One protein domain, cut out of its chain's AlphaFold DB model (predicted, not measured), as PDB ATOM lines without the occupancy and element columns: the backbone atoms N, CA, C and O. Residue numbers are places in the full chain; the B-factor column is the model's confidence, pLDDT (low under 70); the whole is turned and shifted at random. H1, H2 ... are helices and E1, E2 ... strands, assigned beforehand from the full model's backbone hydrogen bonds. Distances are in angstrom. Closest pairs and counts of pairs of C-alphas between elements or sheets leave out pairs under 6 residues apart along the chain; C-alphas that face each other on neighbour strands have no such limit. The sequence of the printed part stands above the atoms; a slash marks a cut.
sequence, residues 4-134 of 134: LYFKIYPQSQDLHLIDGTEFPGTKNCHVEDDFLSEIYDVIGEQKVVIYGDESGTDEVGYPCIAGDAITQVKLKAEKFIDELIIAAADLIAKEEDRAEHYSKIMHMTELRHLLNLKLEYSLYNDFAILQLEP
ATOM      1  N   LEU A   4      26.878 -15.910 105.770       64.25
ATOM      2  CA  LEU A   4      27.044 -14.502 105.457       64.25
ATOM      3  C   LEU A   4      27.963 -13.815 106.466       64.25
ATOM      4  O   LEU A   4      27.775 -13.911 107.680       64.25
ATOM      5  N   TYR A   5      28.937 -13.087 105.936       70.25
ATOM      6  CA  TYR A   5      29.906 -12.336 106.708       70.25
ATOM      7  C   TYR A   5      29.828 -10.843 106.415       70.25
ATOM      8  O   TYR A   5      29.686 -10.427 105.266       70.25
ATOM      9  N   PHE A   6      29.982 -10.046 107.468       73.75
ATOM     10  CA  PHE A   6      30.173  -8.605 107.404       73.75
ATOM     11  C   PHE A   6      31.671  -8.298 107.410       73.75
ATOM     12  O   PHE A   6      32.377  -8.646 108.364       73.75
ATOM     13  N   LYS A   7      32.153  -7.635 106.358       76.00
ATOM     14  CA  LYS A   7      33.538  -7.155 106.244       76.00
ATOM     15  C   LYS A   7      33.550  -5.661 105.975       76.00
ATOM     16  O   LYS A   7      32.799  -5.202 105.121       76.00
ATOM     17  N   ILE A   8      34.401  -4.918 106.681       72.00
ATOM     18  CA  ILE A   8      34.571  -3.474 106.482       72.00
ATOM     19  C   ILE A   8      35.859  -3.238 105.708       72.00
ATOM     20  O   ILE A   8      36.913  -3.742 106.094       72.00
ATOM     21  N   TYR A   9      35.765  -2.443 104.650       70.12
ATOM     22  CA  TYR A   9      36.899  -2.040 103.839       70.12
ATOM     23  C   TYR A   9      37.023  -0.515 103.799       70.12
ATOM     24  O   TYR A   9      35.995   0.167 103.683       70.12
ATOM     25  N   PRO A  10      38.259   0.020 103.814       66.25
ATOM     26  CA  PRO A  10      38.480   1.431 103.542       66.25
ATOM     27  C   PRO A  10      38.079   1.736 102.092       66.25
ATOM     28  O   PRO A  10      38.487   1.043 101.158       66.25
ATOM     29  N   GLN A  11      37.284   2.778 101.873       62.44
ATOM     30  CA  GLN A  11      36.973   3.250 100.522       62.44
ATOM     31  C   GLN A  11      38.246   3.796  99.871       62.44
ATOM     32  O   GLN A  11      38.949   4.642 100.434       62.44
ATOM     33  N   SER A  12      38.532   3.321  98.659       59.41
ATOM     34  CA  SER A  12      39.608   3.870  97.842       59.41
ATOM     35  C   SER A  12      39.204   5.231  97.250       59.41
ATOM     36  O   SER A  12      38.061   5.673  97.368       59.41
ATOM     37  N   GLN A  13      40.141   5.928  96.597       55.53
ATOM     38  CA  GLN A  13      39.818   7.164  95.866       55.53
ATOM     39  C   GLN A  13      38.820   6.931  94.716       55.53
ATOM     40  O   GLN A  13      38.161   7.879  94.291       55.53
ATOM     41  N   ASP A  14      38.706   5.692  94.231       60.88
ATOM     42  CA  ASP A  14      37.685   5.272  93.280       60.88
ATOM     43  C   ASP A  14      36.537   4.574  94.027       60.88
ATOM     44  O   ASP A  14      36.703   3.510  94.620       60.88
ATOM     45  N   LEU A  15      35.347   5.176  93.988       57.06
ATOM     46  CA  LEU A  15      34.150   4.691  94.684       57.06
ATOM     47  C   LEU A  15      33.671   3.314  94.191       57.06
ATOM     48  O   LEU A  15      32.860   2.685  94.870       57.06
ATOM     49  N   HIS A  16      34.135   2.856  93.026       59.22
ATOM     50  CA  HIS A  16      33.741   1.576  92.433       59.22
ATOM     51  C   HIS A  16      34.711   0.430  92.746       59.22
ATOM     52  O   HIS A  16      34.375  -0.731  92.494       59.22
ATOM     53  N   LEU A  17      35.885   0.743  93.304       59.00
ATOM     54  CA  LEU A  17      36.962  -0.209  93.552       59.00
ATOM     55  C   LEU A  17      37.383  -0.177  95.017       59.00
ATOM     56  O   LEU A  17      37.706   0.872  95.579       59.00
ATOM     57  N   ILE A  18      37.415  -1.357  95.625       64.69
ATOM     58  CA  ILE A  18      37.875  -1.548  96.995       64.69
ATOM     59  C   ILE A  18      39.177  -2.344  96.971       64.69
ATOM     60  O   ILE A  18      39.265  -3.382  96.311       64.69
ATOM     61  N   ASP A  19      40.178  -1.851  97.701       59.41
ATOM     62  CA  ASP A  19      41.382  -2.617  98.017       59.41
ATOM     63  C   ASP A  19      40.986  -3.761  98.959       59.41
ATOM     64  O   ASP A  19      40.497  -3.520 100.064       59.41
ATOM     65  N   GLY A  20      41.159  -5.006  98.507       58.75
ATOM     66  CA  GLY A  20      40.815  -6.206  99.270       58.75
ATOM     67  C   GLY A  20      41.675  -6.450 100.515       58.75
ATOM     68  O   GLY A  20      41.448  -7.439 101.213       58.75
ATOM     69  N   THR A  21      42.650  -5.586 100.805       62.34
ATOM     70  CA  THR A  21      43.478  -5.682 102.009       62.34
ATOM     71  C   THR A  21      42.618  -5.519 103.267       62.34
ATOM     72  O   THR A  21      42.107  -4.438 103.559       62.34
ATOM     73  N   GLU A  22      42.466  -6.609 104.024       61.53
ATOM     74  CA  GLU A  22      41.742  -6.631 105.298       61.53
ATOM     75  C   GLU A  22      42.334  -5.605 106.275       61.53
ATOM     76  O   GLU A  22      43.557  -5.487 106.425       61.53
ATOM     77  N   PHE A  23      41.469  -4.858 106.965       61.09
ATOM     78  CA  PHE A  23      41.933  -3.939 107.992       61.09
ATOM     79  C   PHE A  23      42.527  -4.743 109.164       61.09
ATOM     80  O   PHE A  23      41.885  -5.666 109.673       61.09
ATOM     81  N   PRO A  24      43.744  -4.427 109.643       58.84
ATOM     82  CA  PRO A  24      44.363  -5.192 110.718       58.84
ATOM     83  C   PRO A  24      43.462  -5.271 111.957       58.84
ATOM     84  O   PRO A  24      43.127  -4.256 112.564       58.84
ATOM     85  N   GLY A  25      43.091  -6.490 112.355       58.25
ATOM     86  CA  GLY A  25      42.262  -6.733 113.537       58.25
ATOM     87  C   GLY A  25      40.752  -6.749 113.287       58.25
ATOM     88  O   GLY A  25      40.012  -7.079 114.214       58.25
ATOM     89  N   THR A  26      40.279  -6.479 112.068       61.22
ATOM     90  CA  THR A  26      38.907  -6.833 111.682       61.22
ATOM     91  C   THR A  26      38.912  -8.284 111.241       61.22
ATOM     92  O   THR A  26      39.691  -8.622 110.369       61.22
ATOM     93  N   LYS A  27      38.102  -9.141 111.866       64.81
ATOM     94  CA  LYS A  27      37.802 -10.480 111.345       64.81
ATOM     95  C   LYS A  27      36.445 -10.442 110.656       64.81
ATOM     96  O   LYS A  27      35.611  -9.604 111.004       64.81
ATOM     97  N   ASN A  28      36.200 -11.398 109.764       72.38
ATOM     98  CA  ASN A  28      34.866 -11.683 109.239       72.38
ATOM     99  C   ASN A  28      33.893 -11.841 110.409       72.38
ATOM    100  O   ASN A  28      34.097 -12.708 111.262       72.38
ATOM    101  N   CYS A  29      32.844 -11.024 110.449       76.38
ATOM    102  CA  CYS A  29      31.810 -11.183 111.457       76.38
ATOM    103  C   CYS A  29      30.637 -11.954 110.874       76.38
ATOM    104  O   CYS A  29      30.092 -11.543 109.852       76.38
ATOM    105  N   HIS A  30      30.239 -13.045 111.525       81.62
ATOM    106  CA  HIS A  30      29.021 -13.749 111.150       81.62
ATOM    107  C   HIS A  30      27.808 -12.831 111.330       81.62
ATOM    108  O   HIS A  30      27.721 -12.098 112.320       81.62
ATOM    109  N   VAL A  31      26.889 -12.869 110.369       81.38
ATOM    110  CA  VAL A  31      25.620 -12.145 110.437       81.38
ATOM    111  C   VAL A  31      24.485 -13.152 110.482       81.38
ATOM    112  O   VAL A  31      24.363 -13.979 109.584       81.38
ATOM    113  N   GLU A  32      23.652 -13.053 111.514       83.94
ATOM    114  CA  GLU A  32      22.471 -13.901 111.679       83.94
ATOM    115  C   GLU A  32      21.423 -13.630 110.592       83.94
ATOM    116  O   GLU A  32      21.145 -12.472 110.263       83.94
ATOM    117  N   ASP A  33      20.777 -14.687 110.095       82.00
ATOM    118  CA  ASP A  33      19.729 -14.598 109.064       82.00
ATOM    119  C   ASP A  33      18.575 -13.674 109.486       82.00
ATOM    120  O   ASP A  33      18.071 -12.857 108.710       82.00
ATOM    121  N   ASP A  34      18.189 -13.763 110.756       84.31
ATOM    122  CA  ASP A  34      17.138 -12.954 111.369       84.31
ATOM    123  C   ASP A  34      17.495 -11.458 111.305       84.31
ATOM    124  O   ASP A  34      16.654 -10.609 111.004       84.31
ATOM    125  N   PHE A  35      18.774 -11.136 111.520       86.38
ATOM    126  CA  PHE A  35      19.275  -9.768 111.472       86.38
ATOM    127  C   PHE A  35      19.399  -9.241 110.037       86.38
ATOM    128  O   PHE A  35      19.258  -8.039 109.812       86.38
ATOM    129  N   LEU A  36      19.598 -10.110 109.041       81.31
ATOM    130  CA  LEU A  36      19.625  -9.677 107.640       81.31
ATOM    131  C   LEU A  36      18.323  -9.025 107.198       81.31
ATOM    132  O   LEU A  36      18.341  -8.045 106.451       81.31
ATOM    133  N   SER A  37      17.203  -9.544 107.696       83.50
ATOM    134  CA  SER A  37      15.884  -8.968 107.436       83.50
ATOM    135  C   SER A  37      15.762  -7.554 108.015       83.50
ATOM    136  O   SER A  37      15.152  -6.687 107.391       83.50
ATOM    137  N   GLU A  38      16.398  -7.293 109.160       85.44
ATOM    138  CA  GLU A  38      16.378  -5.988 109.830       85.44
ATOM    139  C   GLU A  38      17.176  -4.918 109.081       85.44
ATOM    140  O   GLU A  38      16.846  -3.734 109.173       85.44
ATOM    141  N   ILE A  39      18.216  -5.308 108.339       84.00
ATOM    142  CA  ILE A  39      19.088  -4.380 107.603       84.00
ATOM    143  C   ILE A  39      18.794  -4.324 106.099       84.00
ATOM    144  O   ILE A  39      19.502  -3.640 105.364       84.00
ATOM    145  N   TYR A  40      17.756  -5.012 105.621       80.69
ATOM    146  CA  TYR A  40      17.455  -5.098 104.189       80.69
ATOM    147  C   TYR A  40      17.187  -3.733 103.530       80.69
ATOM    148  O   TYR A  40      17.530  -3.519 102.372       80.69
ATOM    149  N   ASP A  41      16.616  -2.789 104.276       80.56
ATOM    150  CA  ASP A  41      16.352  -1.406 103.856       80.56
ATOM    151  C   ASP A  41      17.613  -0.534 103.726       80.56
ATOM    152  O   ASP A  41      17.562   0.516 103.084       80.56
ATOM    153  N   VAL A  42      18.727  -0.944 104.340       76.56
ATOM    154  CA  VAL A  42      20.005  -0.211 104.326       76.56
ATOM    155  C   VAL A  42      21.084  -0.895 103.485       76.56
ATOM    156  O   VAL A  42      22.122  -0.285 103.222       76.56
ATOM    157  N   ILE A  43      20.842  -2.126 103.024       72.81
ATOM    158  CA  ILE A  43      21.647  -2.760 101.977       72.81
ATOM    159  C   ILE A  43      21.402  -1.984 100.680       72.81
ATOM    160  O   ILE A  43      20.291  -1.950 100.154       72.81
ATOM    161  N   GLY A  44      22.442  -1.322 100.173       63.44
ATOM    162  CA  GLY A  44      22.327  -0.505  98.975       63.44
ATOM    163  C   GLY A  44      22.161  -1.347  97.709       63.44
ATOM    164  O   GLY A  44      22.711  -2.439  97.586       63.44
ATOM    165  N   GLU A  45      21.496  -0.776  96.700       60.41
ATOM    166  CA  GLU A  45      21.598  -1.248  95.307       60.41
ATOM    167  C   GLU A  45      23.034  -1.119  94.759       60.41
ATOM    168  O   GLU A  45      23.370  -1.694  93.720       60.41
ATOM    169  N   GLN A  46      23.881  -0.345  95.448       60.75
ATOM    170  CA  GLN A  46      25.285  -0.176  95.117       60.75
ATOM    171  C   GLN A  46      26.030  -1.502  95.241       60.75
ATOM    172  O   GLN A  46      26.057  -2.147  96.292       60.75
ATOM    173  N   LYS A  47      26.672  -1.864  94.133       68.44
ATOM    174  CA  LYS A  47      27.597  -2.982  94.046       68.44
ATOM    175  C   LYS A  47      29.010  -2.440  93.982       68.44
ATOM    176  O   LYS A  47      29.282  -1.528  93.201       68.44
ATOM    177  N   VAL A  48      29.886  -3.023  94.781       67.19
ATOM    178  CA  VAL A  48      31.319  -2.723  94.779       67.19
ATOM    179  C   VAL A  48      32.087  -3.928  94.268       67.19
ATOM    180  O   VAL A  48      31.692  -5.071  94.513       67.19
ATOM    181  N   VAL A  49      33.171  -3.663  93.542       67.88
ATOM    182  CA  VAL A  49      34.094  -4.692  93.065       67.88
ATOM    183  C   VAL A  49      35.321  -4.678  93.977       67.88
ATOM    184  O   VAL A  49      35.950  -3.635  94.172       67.88
ATOM    185  N   ILE A  50      35.644  -5.831  94.561       65.94
ATOM    186  CA  ILE A  50      36.843  -6.009  95.389       65.94
ATOM    187  C   ILE A  50      37.984  -6.441  94.464       65.94
ATOM    188  O   ILE A  50      37.889  -7.485  93.820       65.94
ATOM    189  N   TYR A  51      39.056  -5.651  94.382       59.00
ATOM    190  CA  TYR A  51      40.226  -5.979  93.563       59.00
ATOM    191  C   TYR A  51      41.301  -6.651  94.428       59.00
ATOM    192  O   TYR A  51      41.654  -6.138  95.489       59.00
ATOM    193  N   GLY A  52      41.836  -7.787  93.967       54.97
ATOM    194  CA  GLY A  52      42.890  -8.531  94.671       54.97
ATOM    195  C   GLY A  52      42.427  -9.765  95.453       54.97
ATOM    196  O   GLY A  52      43.270 -10.421  96.056       54.97
ATOM    197  N   ASP A  53      41.137 -10.117  95.414       53.59
ATOM    198  CA  ASP A  53      40.701 -11.463  95.798       53.59
ATOM    199  C   ASP A  53      41.154 -12.437  94.696       53.59
ATOM    200  O   ASP A  53      40.950 -12.169  93.510       53.59
ATOM    201  N   GLU A  54      41.838 -13.521  95.052       48.38
ATOM    202  CA  GLU A  54      42.677 -14.345  94.158       48.38
ATOM    203  C   GLU A  54      41.909 -15.110  93.051       48.38
ATOM    204  O   GLU A  54      42.470 -15.964  92.358       48.38
ATOM    205  N   SER A  55      40.629 -14.810  92.834       49.41
ATOM    206  CA  SER A  55      39.809 -15.429  91.796       49.41
ATOM    207  C   SER A  55      39.923 -14.665  90.473       49.41
ATOM    208  O   SER A  55      39.467 -13.538  90.305       49.41
ATOM    209  N   GLY A  56      40.597 -15.286  89.508       51.97
ATOM    210  CA  GLY A  56      40.786 -14.722  88.181       51.97
ATOM    211  C   GLY A  56      39.466 -14.385  87.473       51.97
ATOM    212  O   GLY A  56      38.609 -15.237  87.276       51.97
ATOM    213  N   THR A  57      39.411 -13.160  86.952       49.78
ATOM    214  CA  THR A  57      38.734 -12.746  85.704       49.78
ATOM    215  C   THR A  57      37.219 -12.524  85.634       49.78
ATOM    216  O   THR A  57      36.773 -12.181  84.546       49.78
ATOM    217  N   ASP A  58      36.453 -12.528  86.725       53.19
ATOM    218  CA  ASP A  58      35.078 -11.996  86.696       53.19
ATOM    219  C   ASP A  58      34.882 -10.933  87.787       53.19
ATOM    220  O   ASP A  58      35.116 -11.179  88.967       53.19
ATOM    221  N   GLU A  59      34.466  -9.726  87.396       58.66
ATOM    222  CA  GLU A  59      34.089  -8.656  88.327       58.66
ATOM    223  C   GLU A  59      32.837  -9.084  89.110       58.66
ATOM    224  O   GLU A  59      31.699  -8.891  88.673       58.66
ATOM    225  N   VAL A  60      33.026  -9.701  90.278       61.44
ATOM    226  CA  VAL A  60      31.920 -10.050  91.174       61.44
ATOM    227  C   VAL A  60      31.521  -8.802  91.954       61.44
ATOM    228  O   VAL A  60      32.225  -8.352  92.855       61.44
ATOM    229  N   GLY A  61      30.384  -8.212  91.583       68.94
ATOM    230  CA  GLY A  61      29.800  -7.097  92.319       68.94
ATOM    231  C   GLY A  61      29.102  -7.582  93.587       68.94
ATOM    232  O   GLY A  61      28.106  -8.306  93.498       68.94
ATOM    233  N   TYR A  62      29.576  -7.140  94.750       72.75
ATOM    234  CA  TYR A  62      28.976  -7.484  96.038       72.75
ATOM    235  C   TYR A  62      28.009  -6.398  96.515       72.75
ATOM    236  O   TYR A  62      28.321  -5.212  96.364       72.75
ATOM    237  N   PRO A  63      26.857  -6.762  97.110       74.94
ATOM    238  CA  PRO A  63      26.007  -5.790  97.784       74.94
ATOM    239  C   PRO A  63      26.778  -5.152  98.939       74.94
ATOM    240  O   PRO A  63      27.447  -5.840  99.718       74.94
ATOM    241  N   CYS A  64      26.682  -3.829  99.044       76.75
ATOM    242  CA  CYS A  64      27.402  -3.079 100.057       76.75
ATOM    243  C   CYS A  64      26.514  -2.093 100.813       76.75
ATOM    244  O   CYS A  64      25.460  -1.657 100.346       76.75
ATOM    245  N   ILE A  65      26.983  -1.735 102.001       78.06
ATOM    246  CA  ILE A  65      26.426  -0.697 102.860       78.06
ATOM    247  C   ILE A  65      27.517   0.365 103.006       78.06
ATOM    248  O   ILE A  65      28.623   0.051 103.440       78.06
ATOM    249  N   ALA A  66      27.225   1.611 102.640       74.88
ATOM    250  CA  ALA A  66      28.217   2.685 102.593       74.88
ATOM    251  C   ALA A  66      27.875   3.847 103.533       74.88
ATOM    252  O   ALA A  66      26.703   4.155 103.772       74.88
ATOM    253  N   GLY A  67      28.910   4.532 104.026       72.69
ATOM    254  CA  GLY A  67      28.773   5.819 104.716       72.69
ATOM    255  C   GLY A  67      27.827   5.777 105.923       72.69
ATOM    256  O   GLY A  67      27.979   4.941 106.815       72.69
ATOM    257  N   ASP A  68      26.838   6.676 105.950       75.31
ATOM    258  CA  ASP A  68      25.890   6.816 107.065       75.31
ATOM    259  C   ASP A  68      24.997   5.581 107.274       75.31
ATOM    260  O   ASP A  68      24.501   5.360 108.383       75.31
ATOM    261  N   ALA A  69      24.822   4.737 106.251       80.62
ATOM    262  CA  ALA A  69      24.065   3.495 106.377       80.62
ATOM    263  C   ALA A  69      24.761   2.494 107.320       80.62
ATOM    264  O   ALA A  69      24.084   1.753 108.031       80.62
ATOM    265  N   ILE A  70      26.095   2.537 107.437       78.88
ATOM    266  CA  ILE A  70      26.850   1.721 108.406       78.88
ATOM    267  C   ILE A  70      26.477   2.111 109.845       78.88
ATOM    268  O   ILE A  70      26.306   1.250 110.709       78.88
ATOM    269  N   THR A  71      26.288   3.407 110.106       79.81
ATOM    270  CA  THR A  71      25.835   3.896 111.417       79.81
ATOM    271  C   THR A  71      24.422   3.401 111.732       79.81
ATOM    272  O   THR A  71      24.142   3.031 112.871       79.81
ATOM    273  N   GLN A  72      23.540   3.328 110.730       85.06
ATOM    274  CA  GLN A  72      22.200   2.757 110.905       85.06
ATOM    275  C   GLN A  72      22.259   1.258 111.212       85.06
ATOM    276  O   GLN A  72      21.586   0.809 112.138       85.06
ATOM    277  N   VAL A  73      23.108   0.498 110.513       86.38
ATOM    278  CA  VAL A  73      23.341  -0.926 110.807       86.38
ATOM    279  C   VAL A  73      23.824  -1.122 112.241       86.38
ATOM    280  O   VAL A  73      23.330  -2.015 112.923       86.38
ATOM    281  N   LYS A  74      24.718  -0.260 112.743       86.00
ATOM    282  CA  LYS A  74      25.150  -0.303 114.147       86.00
ATOM    283  C   LYS A  74      23.982  -0.124 115.115       86.00
ATOM    284  O   LYS A  74      23.829  -0.935 116.023       86.00
ATOM    285  N   LEU A  75      23.159   0.905 114.922       88.50
ATOM    286  CA  LEU A  75      22.006   1.160 115.795       88.50
ATOM    287  C   LEU A  75      21.006  -0.006 115.764       88.50
ATOM    288  O   LEU A  75      20.457  -0.385 116.798       88.50
ATOM    289  N   LYS A  76      20.799  -0.608 114.587       91.06
ATOM    290  CA  LYS A  76      19.964  -1.804 114.435       91.06
ATOM    291  C   LYS A  76      20.569  -3.014 115.145       91.06
ATOM    292  O   LYS A  76      19.842  -3.719 115.836       91.06
ATOM    293  N   ALA A  77      21.881  -3.226 115.036       89.12
ATOM    294  CA  ALA A  77      22.579  -4.307 115.732       89.12
ATOM    295  C   ALA A  77      22.480  -4.156 117.255       89.12
ATOM    296  O   ALA A  77      22.215  -5.132 117.946       89.12
ATOM    297  N   GLU A  78      22.634  -2.940 117.786       89.69
ATOM    298  CA  GLU A  78      22.473  -2.660 119.219       89.69
ATOM    299  C   GLU A  78      21.060  -3.002 119.705       89.69
ATOM    300  O   GLU A  78      20.911  -3.749 120.671       89.69
ATOM    301  N   LYS A  79      20.031  -2.549 118.980       92.19
ATOM    302  CA  LYS A  79      18.631  -2.877 119.286       92.19
ATOM    303  C   LYS A  79      18.365  -4.384 119.235       92.19
ATOM    304  O   LYS A  79      17.702  -4.915 120.121       92.19
ATOM    305  N   PHE A  80      18.900  -5.074 118.229       91.19
ATOM    306  CA  PHE A  80      18.729  -6.516 118.073       91.19
ATOM    307  C   PHE A  80      19.415  -7.302 119.202       91.19
ATOM    308  O   PHE A  80      18.842  -8.245 119.741       91.19
ATOM    309  N   ILE A  81      20.612  -6.887 119.634       89.75
ATOM    310  CA  ILE A  81      21.295  -7.477 120.798       89.75
ATOM    311  C   ILE A  81      20.450  -7.318 122.062       89.75
ATOM    312  O   ILE A  81      20.326  -8.276 122.823       89.75
ATOM    313  N   ASP A  82      19.863  -6.143 122.289       89.81
ATOM    314  CA  ASP A  82      19.008  -5.907 123.455       89.81
ATOM    315  C   ASP A  82      17.773  -6.825 123.443       89.81
ATOM    316  O   ASP A  82      17.436  -7.427 124.465       89.81
ATOM    317  N   GLU A  83      17.141  -7.003 122.280       91.31
ATOM    318  CA  GLU A  83      16.023  -7.937 122.096       91.31
ATOM    319  C   GLU A  83      16.442  -9.388 122.376       91.31
ATOM    320  O   GLU A  83      15.741 -10.111 123.092       91.31
ATOM    321  N   LEU A  84      17.624  -9.800 121.903       89.06
ATOM    322  CA  LEU A  84      18.183 -11.109 122.229       89.06
ATOM    323  C   LEU A  84      18.463 -11.241 123.736       89.06
ATOM    324  O   LEU A  84      18.121 -12.257 124.331       89.06
ATOM    325  N   ILE A  85      19.038 -10.243 124.405       87.81
ATOM    326  CA  ILE A  85      19.307 -10.328 125.850       87.81
ATOM    327  C   ILE A  85      18.004 -10.501 126.645       87.81
ATOM    328  O   ILE A  85      17.955 -11.322 127.566       87.81
ATOM    329  N   ILE A  86      16.942  -9.780 126.273       89.19
ATOM    330  CA  ILE A  86      15.621  -9.904 126.905       89.19
ATOM    331  C   ILE A  86      15.050 -11.309 126.684       89.19
ATOM    332  O   ILE A  86      14.666 -11.972 127.647       89.19
ATOM    333  N   ALA A  87      15.059 -11.803 125.444       88.06
ATOM    334  CA  ALA A  87      14.578 -13.147 125.135       88.06
ATOM    335  C   ALA A  87      15.382 -14.238 125.869       88.06
ATOM    336  O   ALA A  87      14.803 -15.201 126.367       88.06
ATOM    337  N   ALA A  88      16.697 -14.060 126.036       86.19
ATOM    338  CA  ALA A  88      17.531 -14.977 126.811       86.19
ATOM    339  C   ALA A  88      17.088 -15.058 128.280       86.19
ATOM    340  O   ALA A  88      17.095 -16.139 128.871       86.19
ATOM    341  N   ALA A  89      16.706 -13.923 128.877       84.75
ATOM    342  CA  ALA A  89      16.209 -13.878 130.249       84.75
ATOM    343  C   ALA A  89      14.881 -14.640 130.401       84.75
ATOM    344  O   ALA A  89      14.708 -15.377 131.376       84.75
ATOM    345  N   ASP A  90      13.991 -14.536 129.413       88.50
ATOM    346  CA  ASP A  90      12.735 -15.293 129.383       88.50
ATOM    347  C   ASP A  90      12.970 -16.805 129.246       88.50
ATOM    348  O   ASP A  90      12.312 -17.589 129.933       88.50
ATOM    349  N   LEU A  91      13.926 -17.227 128.413       88.12
ATOM    350  CA  LEU A  91      14.308 -18.642 128.278       88.12
ATOM    351  C   LEU A  91      14.870 -19.204 129.594       88.12
ATOM    352  O   LEU A  91      14.537 -20.324 129.982       88.12
ATOM    353  N   ILE A  92      15.667 -18.412 130.326       82.56
ATOM    354  CA  ILE A  92      16.178 -18.788 131.656       82.56
ATOM    355  C   ILE A  92      15.024 -19.005 132.634       82.56
ATOM    356  O   ILE A  92      15.032 -19.988 133.373       82.56
ATOM    357  N   ALA A  93      14.030 -18.117 132.636       86.81
ATOM    358  CA  ALA A  93      12.864 -18.245 133.507       86.81
ATOM    359  C   ALA A  93      12.006 -19.485 133.185       86.81
ATOM    360  O   ALA A  93      11.272 -19.954 134.056       86.81
ATOM    361  N   LYS A  94      12.099 -20.010 131.956       91.94
ATOM    362  CA  LYS A  94      11.352 -21.180 131.464       91.94
ATOM    363  C   LYS A  94      12.143 -22.495 131.467       91.94
ATOM    364  O   LYS A  94      11.566 -23.520 131.126       91.94
ATOM    365  N   GLU A  95      13.422 -22.481 131.858       87.25
ATOM    366  CA  GLU A  95      14.329 -23.645 131.802       87.25
ATOM    367  C   GLU A  95      14.467 -24.268 130.391       87.25
ATOM    368  O   GLU A  95      14.633 -25.479 130.242       87.25
ATOM    369  N   GLU A  96      14.412 -23.441 129.343       88.44
ATOM    370  CA  GLU A  96      14.522 -23.878 127.942       88.44
ATOM    371  C   GLU A  96      15.983 -23.897 127.437       88.44
ATOM    372  O   GLU A  96      16.885 -23.300 128.037       88.44
ATOM    373  N   ASP A  97      16.231 -24.608 126.326       83.19
ATOM    374  CA  ASP A  97      17.541 -24.588 125.664       83.19
ATOM    375  C   ASP A  97      17.869 -23.175 125.160       83.19
ATOM    376  O   ASP A  97      17.024 -22.435 124.663       83.19
ATOM    377  N   ARG A  98      19.134 -22.801 125.325       82.00
ATOM    378  CA  ARG A  98      19.663 -21.441 125.187       82.00
ATOM    379  C   ARG A  98      20.936 -21.380 124.352       82.00
ATOM    380  O   ARG A  98      21.483 -20.295 124.168       82.00
ATOM    381  N   ALA A  99      21.442 -22.530 123.894       84.69
ATOM    382  CA  ALA A  99      22.705 -22.603 123.167       84.69
ATOM    383  C   ALA A  99      22.665 -21.769 121.878       84.69
ATOM    384  O   ALA A  99      23.565 -20.962 121.645       84.69
ATOM    385  N   GLU A 100      21.590 -21.902 121.098       83.44
ATOM    386  CA  GLU A 100      21.375 -21.109 119.884       83.44
ATOM    387  C   GLU A 100      21.319 -19.612 120.210       83.44
ATOM    388  O   GLU A 100      22.036 -18.808 119.621       83.44
ATOM    389  N   HIS A 101      20.542 -19.239 121.227       83.88
ATOM    390  CA  HIS A 101      20.323 -17.844 121.592       83.88
ATOM    391  C   HIS A 101      21.601 -17.132 122.055       83.88
ATOM    392  O   HIS A 101      21.859 -15.986 121.687       83.88
ATOM    393  N   TYR A 102      22.450 -17.819 122.825       85.25
ATOM    394  CA  TYR A 102      23.759 -17.285 123.205       85.25
ATOM    395  C   TYR A 102      24.737 -17.207 122.034       85.25
ATOM    396  O   TYR A 102      25.537 -16.272 121.999       85.25
ATOM    397  N   SER A 103      24.663 -18.137 121.076       87.25
ATOM    398  CA  SER A 103      25.447 -18.047 119.840       87.25
ATOM    399  C   SER A 103      25.085 -16.783 119.061       87.25
ATOM    400  O   SER A 103      25.979 -16.018 118.704       87.25
ATOM    401  N   LYS A 104      23.784 -16.496 118.911       87.75
ATOM    402  CA  LYS A 104      23.300 -15.273 118.249       87.75
ATOM    403  C   LYS A 104      23.796 -14.011 118.953       87.75
ATOM    404  O   LYS A 104      24.307 -13.096 118.312       87.75
ATOM    405  N   ILE A 105      23.720 -13.965 120.287       87.38
ATOM    406  CA  ILE A 105      24.246 -12.832 121.072       87.38
ATOM    407  C   ILE A 105      25.752 -12.648 120.838       87.38
ATOM    408  O   ILE A 105      26.214 -11.511 120.724       87.38
ATOM    409  N   MET A 106      26.519 -13.741 120.765       87.25
ATOM    410  CA  MET A 106      27.960 -13.696 120.513       87.25
ATOM    411  C   MET A 106      28.265 -13.087 119.142       87.25
ATOM    412  O   MET A 106      28.967 -12.079 119.089       87.25
ATOM    413  N   HIS A 107      27.677 -13.622 118.069       87.62
ATOM    414  CA  HIS A 107      27.889 -13.125 116.705       87.62
ATOM    415  C   HIS A 107      27.482 -11.652 116.565       87.62
ATOM    416  O   HIS A 107      28.228 -10.828 116.039       87.62
ATOM    417  N   MET A 108      26.341 -11.267 117.137       88.69
ATOM    418  CA  MET A 108      25.895  -9.873 117.094       88.69
ATOM    419  C   MET A 108      26.790  -8.942 117.929       88.69
ATOM    420  O   MET A 108      27.018  -7.787 117.556       88.69
ATOM    421  N   THR A 109      27.366  -9.435 119.029       85.88
ATOM    422  CA  THR A 109      28.351  -8.681 119.821       85.88
ATOM    423  C   THR A 109      29.654  -8.466 119.051       85.88
ATOM    424  O   THR A 109      30.222  -7.370 119.123       85.88
ATOM    425  N   GLU A 110      30.109  -9.470 118.299       85.00
ATOM    426  CA  GLU A 110      31.251  -9.352 117.383       85.00
ATOM    427  C   GLU A 110      30.971  -8.308 116.293       85.00
ATOM    428  O   GLU A 110      31.815  -7.440 116.049       85.00
ATOM    429  N   LEU A 111      29.754  -8.295 115.734       85.62
ATOM    430  CA  LEU A 111      29.349  -7.325 114.712       85.62
ATOM    431  C   LEU A 111      29.384  -5.903 115.268       85.62
ATOM    432  O   LEU A 111      29.963  -4.998 114.664       85.62
ATOM    433  N   ARG A 112      28.818  -5.700 116.461       85.69
ATOM    434  CA  ARG A 112      28.868  -4.407 117.155       85.69
ATOM    435  C   ARG A 112      30.308  -3.968 117.419       85.69
ATOM    436  O   ARG A 112      30.616  -2.785 117.281       85.69
ATOM    437  N   HIS A 113      31.186  -4.887 117.821       83.56
ATOM    438  CA  HIS A 113      32.591  -4.564 118.064       83.56
ATOM    439  C   HIS A 113      33.287  -4.092 116.784       83.56
ATOM    440  O   HIS A 113      33.905  -3.027 116.791       83.56
ATOM    441  N   LEU A 114      33.106  -4.818 115.680       80.50
ATOM    442  CA  LEU A 114      33.622  -4.448 114.363       80.50
ATOM    443  C   LEU A 114      33.134  -3.051 113.928       80.50
ATOM    444  O   LEU A 114      33.932  -2.203 113.522       80.50
ATOM    445  N   LEU A 115      31.837  -2.773 114.093       80.81
ATOM    446  CA  LEU A 115      31.232  -1.472 113.777       80.81
ATOM    447  C   LEU A 115      31.729  -0.332 114.687       80.81
ATOM    448  O   LEU A 115      31.785   0.820 114.258       80.81
ATOM    449  N   ASN A 116      32.101  -0.626 115.936       79.88
ATOM    450  CA  ASN A 116      32.682   0.361 116.851       79.88
ATOM    451  C   ASN A 116      34.133   0.694 116.503       79.88
ATOM    452  O   ASN A 116      34.469   1.878 116.461       79.88
ATOM    453  N   LEU A 117      34.955  -0.312 116.187       74.00
ATOM    454  CA  LEU A 117      36.328  -0.088 115.722       74.00
ATOM    455  C   LEU A 117      36.332   0.850 114.509       74.00
ATOM    456  O   LEU A 117      37.088   1.819 114.480       74.00
ATOM    457  N   LYS A 118      35.404   0.651 113.565       68.94
ATOM    458  CA  LYS A 118      35.223   1.548 112.415       68.94
ATOM    459  C   LYS A 118      35.067   3.020 112.809       68.94
ATOM    460  O   LYS A 118      35.669   3.903 112.195       68.94
ATOM    461  N   LEU A 119      34.234   3.302 113.811       66.75
ATOM    462  CA  LEU A 119      33.972   4.672 114.262       66.75
ATOM    463  C   LEU A 119      35.190   5.282 114.966       66.75
ATOM    464  O   LEU A 119      35.478   6.460 114.770       66.75
ATOM    465  N   GLU A 120      35.919   4.481 115.742       71.50
ATOM    466  CA  GLU A 120      37.131   4.916 116.443       71.50
ATOM    467  C   GLU A 120      38.264   5.274 115.472       71.50
ATOM    468  O   GLU A 120      38.942   6.285 115.664       71.50
ATOM    469  N   TYR A 121      38.422   4.518 114.381       67.25
ATOM    470  CA  TYR A 121      39.452   4.775 113.368       67.25
ATOM    471  C   TYR A 121      39.109   5.908 112.382       67.25
ATOM    472  O   TYR A 121      39.904   6.184 111.487       67.25
ATOM    473  N   SER A 122      37.978   6.615 112.561       61.25
ATOM    474  CA  SER A 122      37.559   7.750 111.710       61.25
ATOM    475  C   SER A 122      37.635   7.436 110.217       61.25
ATOM    476  O   SER A 122      38.050   8.254 109.394       61.25
ATOM    477  N   LEU A 123      37.225   6.225 109.867       62.38
ATOM    478  CA  LEU A 123      37.147   5.783 108.494       62.38
ATOM    479  C   LEU A 123      35.904   6.436 107.852       62.38
ATOM    480  O   LEU A 123      34.774   5.942 107.908       62.38
ATOM    481  N   TYR A 124      36.087   7.668 107.370       53.81
ATOM    482  CA  TYR A 124      35.005   8.565 106.928       53.81
ATOM    483  C   TYR A 124      34.318   8.117 105.632       53.81
ATOM    484  O   TYR A 124      33.285   8.663 105.264       53.81
ATOM    485  N   ASN A 125      34.875   7.101 104.988       58.84
ATOM    486  CA  ASN A 125      34.579   6.662 103.646       58.84
ATOM    487  C   ASN A 125      34.781   5.141 103.665       58.84
ATOM    488  O   ASN A 125      35.889   4.679 103.446       58.84
ATOM    489  N   ASP A 126      33.753   4.375 104.029       65.12
ATOM    490  CA  ASP A 126      33.844   2.919 104.184       65.12
ATOM    491  C   ASP A 126      32.700   2.215 103.491       65.12
ATOM    492  O   ASP A 126      31.578   2.735 103.419       65.12
ATOM    493  N   PHE A 127      32.995   0.985 103.087       68.94
ATOM    494  CA  PHE A 127      32.009   0.016 102.655       68.94
ATOM    495  C   PHE A 127      32.010  -1.167 103.608       68.94
ATOM    496  O   PHE A 127      33.059  -1.719 103.938       68.94
ATOM    497  N   ALA A 128      30.819  -1.589 104.003       72.69
ATOM    498  CA  ALA A 128      30.605  -2.914 104.531       72.69
ATOM    499  C   ALA A 128      30.059  -3.819 103.432       72.69
ATOM    500  O   ALA A 128      29.075  -3.475 102.776       72.69
ATOM    501  N   ILE A 129      30.697  -4.964 103.233       72.38
ATOM    502  CA  ILE A 129      30.293  -5.957 102.246       72.38
ATOM    503  C   ILE A 129      29.671  -7.138 102.971       72.38
ATOM    504  O   ILE A 129      30.225  -7.641 103.952       72.38
ATOM    505  N   LEU A 130      28.522  -7.570 102.458       71.12
ATOM    506  CA  LEU A 130      27.889  -8.821 102.838       71.12
ATOM    507  C   LEU A 130      28.406  -9.911 101.895       71.12
ATOM    508  O   LEU A 130      27.990  -9.991 100.737       71.12
ATOM    509  N   GLN A 131      29.355 -10.716 102.372       68.88
ATOM    510  CA  GLN A 131      29.959 -11.796 101.593       68.88
ATOM    511  C   GLN A 131      29.366 -13.140 102.009       68.88
ATOM    512  O   GLN A 131      29.412 -13.500 103.181       68.88
ATOM    513  N   LEU A 132      28.831 -13.888 101.042       58.78
ATOM    514  CA  LEU A 132      28.483 -15.295 101.223       58.78
ATOM    515  C   LEU A 132      29.750 -16.130 101.007       58.78
ATOM    516  O   LEU A 132      30.339 -16.057  99.927       58.78
ATOM    517  N   GLU A 133      30.169 -16.918 101.995       56.97
ATOM    518  CA  GLU A 133      31.124 -18.001 101.735       56.97
ATOM    519  C   GLU A 133      30.386 -19.209 101.114       56.97
ATOM    520  O   GLU A 133      29.279 -19.535 101.569       56.97
ATOM    521  N   PRO A 134      30.944 -19.829 100.051       50.47
ATOM    522  CA  PRO A 134      30.347 -20.977  99.361       50.47
ATOM    523  C   PRO A 134      30.268 -22.255 100.212       50.47
ATOM    524  O   PRO A 134      31.193 -22.511 101.014       50.47
TER     525      PRO A 134
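What this domain is: This is residues 4 to 134 of the 134 residues of an uncharacterized protein of Enterobacter sp. NFIX58 (UniProt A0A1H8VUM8). A long helical hairpin, H2 and H3, packs by one end on a small, strongly twisted sheet that is folded back on itself, with E1 and E5 facing E3 and E2 and E4 as the hinge. The 131 printed residues run E1, E2, H1, E3, E4, H2, H3, E5, of mixed class; the mixed sheet has the order E1, E5, E4, E3, E2. The whole is compact, with a radius of gyration of the C-alphas of 16.1 A, yet elongated, spanning 53 by 31 by 28 A.

Where its parts are: E1, residues 4 to 10, begins with C-alpha 4 at (27.044, -14.502, 105.457). E2 is residues 17 to 19, H1 33 to 38, E3 47 to 51 and E4 61 to 66. H2, residues 68 to 94, is 39.9 A long; H3, residues 99 to 120, 31.8 A. E5, residues 126 to 133, is 21.2 A long and ends with C-alpha 133 at (31.124, -18.001, 101.735).

How they stand to each other: E1 and E5 are antiparallel, with N 5 and O 131 2.8 A apart. E5 and E4 are antiparallel, with N 65 and O 128 at 2.8 A. E4 and E3 meet only at a point, C-alphas 63 and 47 facing each other at 4.9 A. E3 and E2 are parallel, with N 51 and O 18 at 3.0 A; E2, H1, E3 form a strand-helix-strand unit, parallel neighbour strands with a helix between, its crossover right-handed. H2 and H3 touch, a hairpin at a shallow tilt of 27 degrees, closest at the C-alphas of Ile 81 and Ile 105, 6.1 A. Both only graze the sheet, H2 with residues 68 to 73 and H3 with 111 to 118. H1 only just touches H2, with 3 pairs of C-alphas within 8 A, the closest Glu 38 and Lys 76, 7.2 A. In H2 every O i to N i+4 pair is within hydrogen-bond range, in H3 17 of 18, in H1 0 of 2, with 2 of 3 O i to N i+3 pairs.

The domain as a whole: The C-alphas farthest apart, those of Thr 57 and Ala 93, are 54.6 A apart. The printed part has no cut; the link from E2 to H1 is long. The mean pLDDT of the printed part is 74.1, with 50 residues under 70, among them 10 to 27 and 44 to 61.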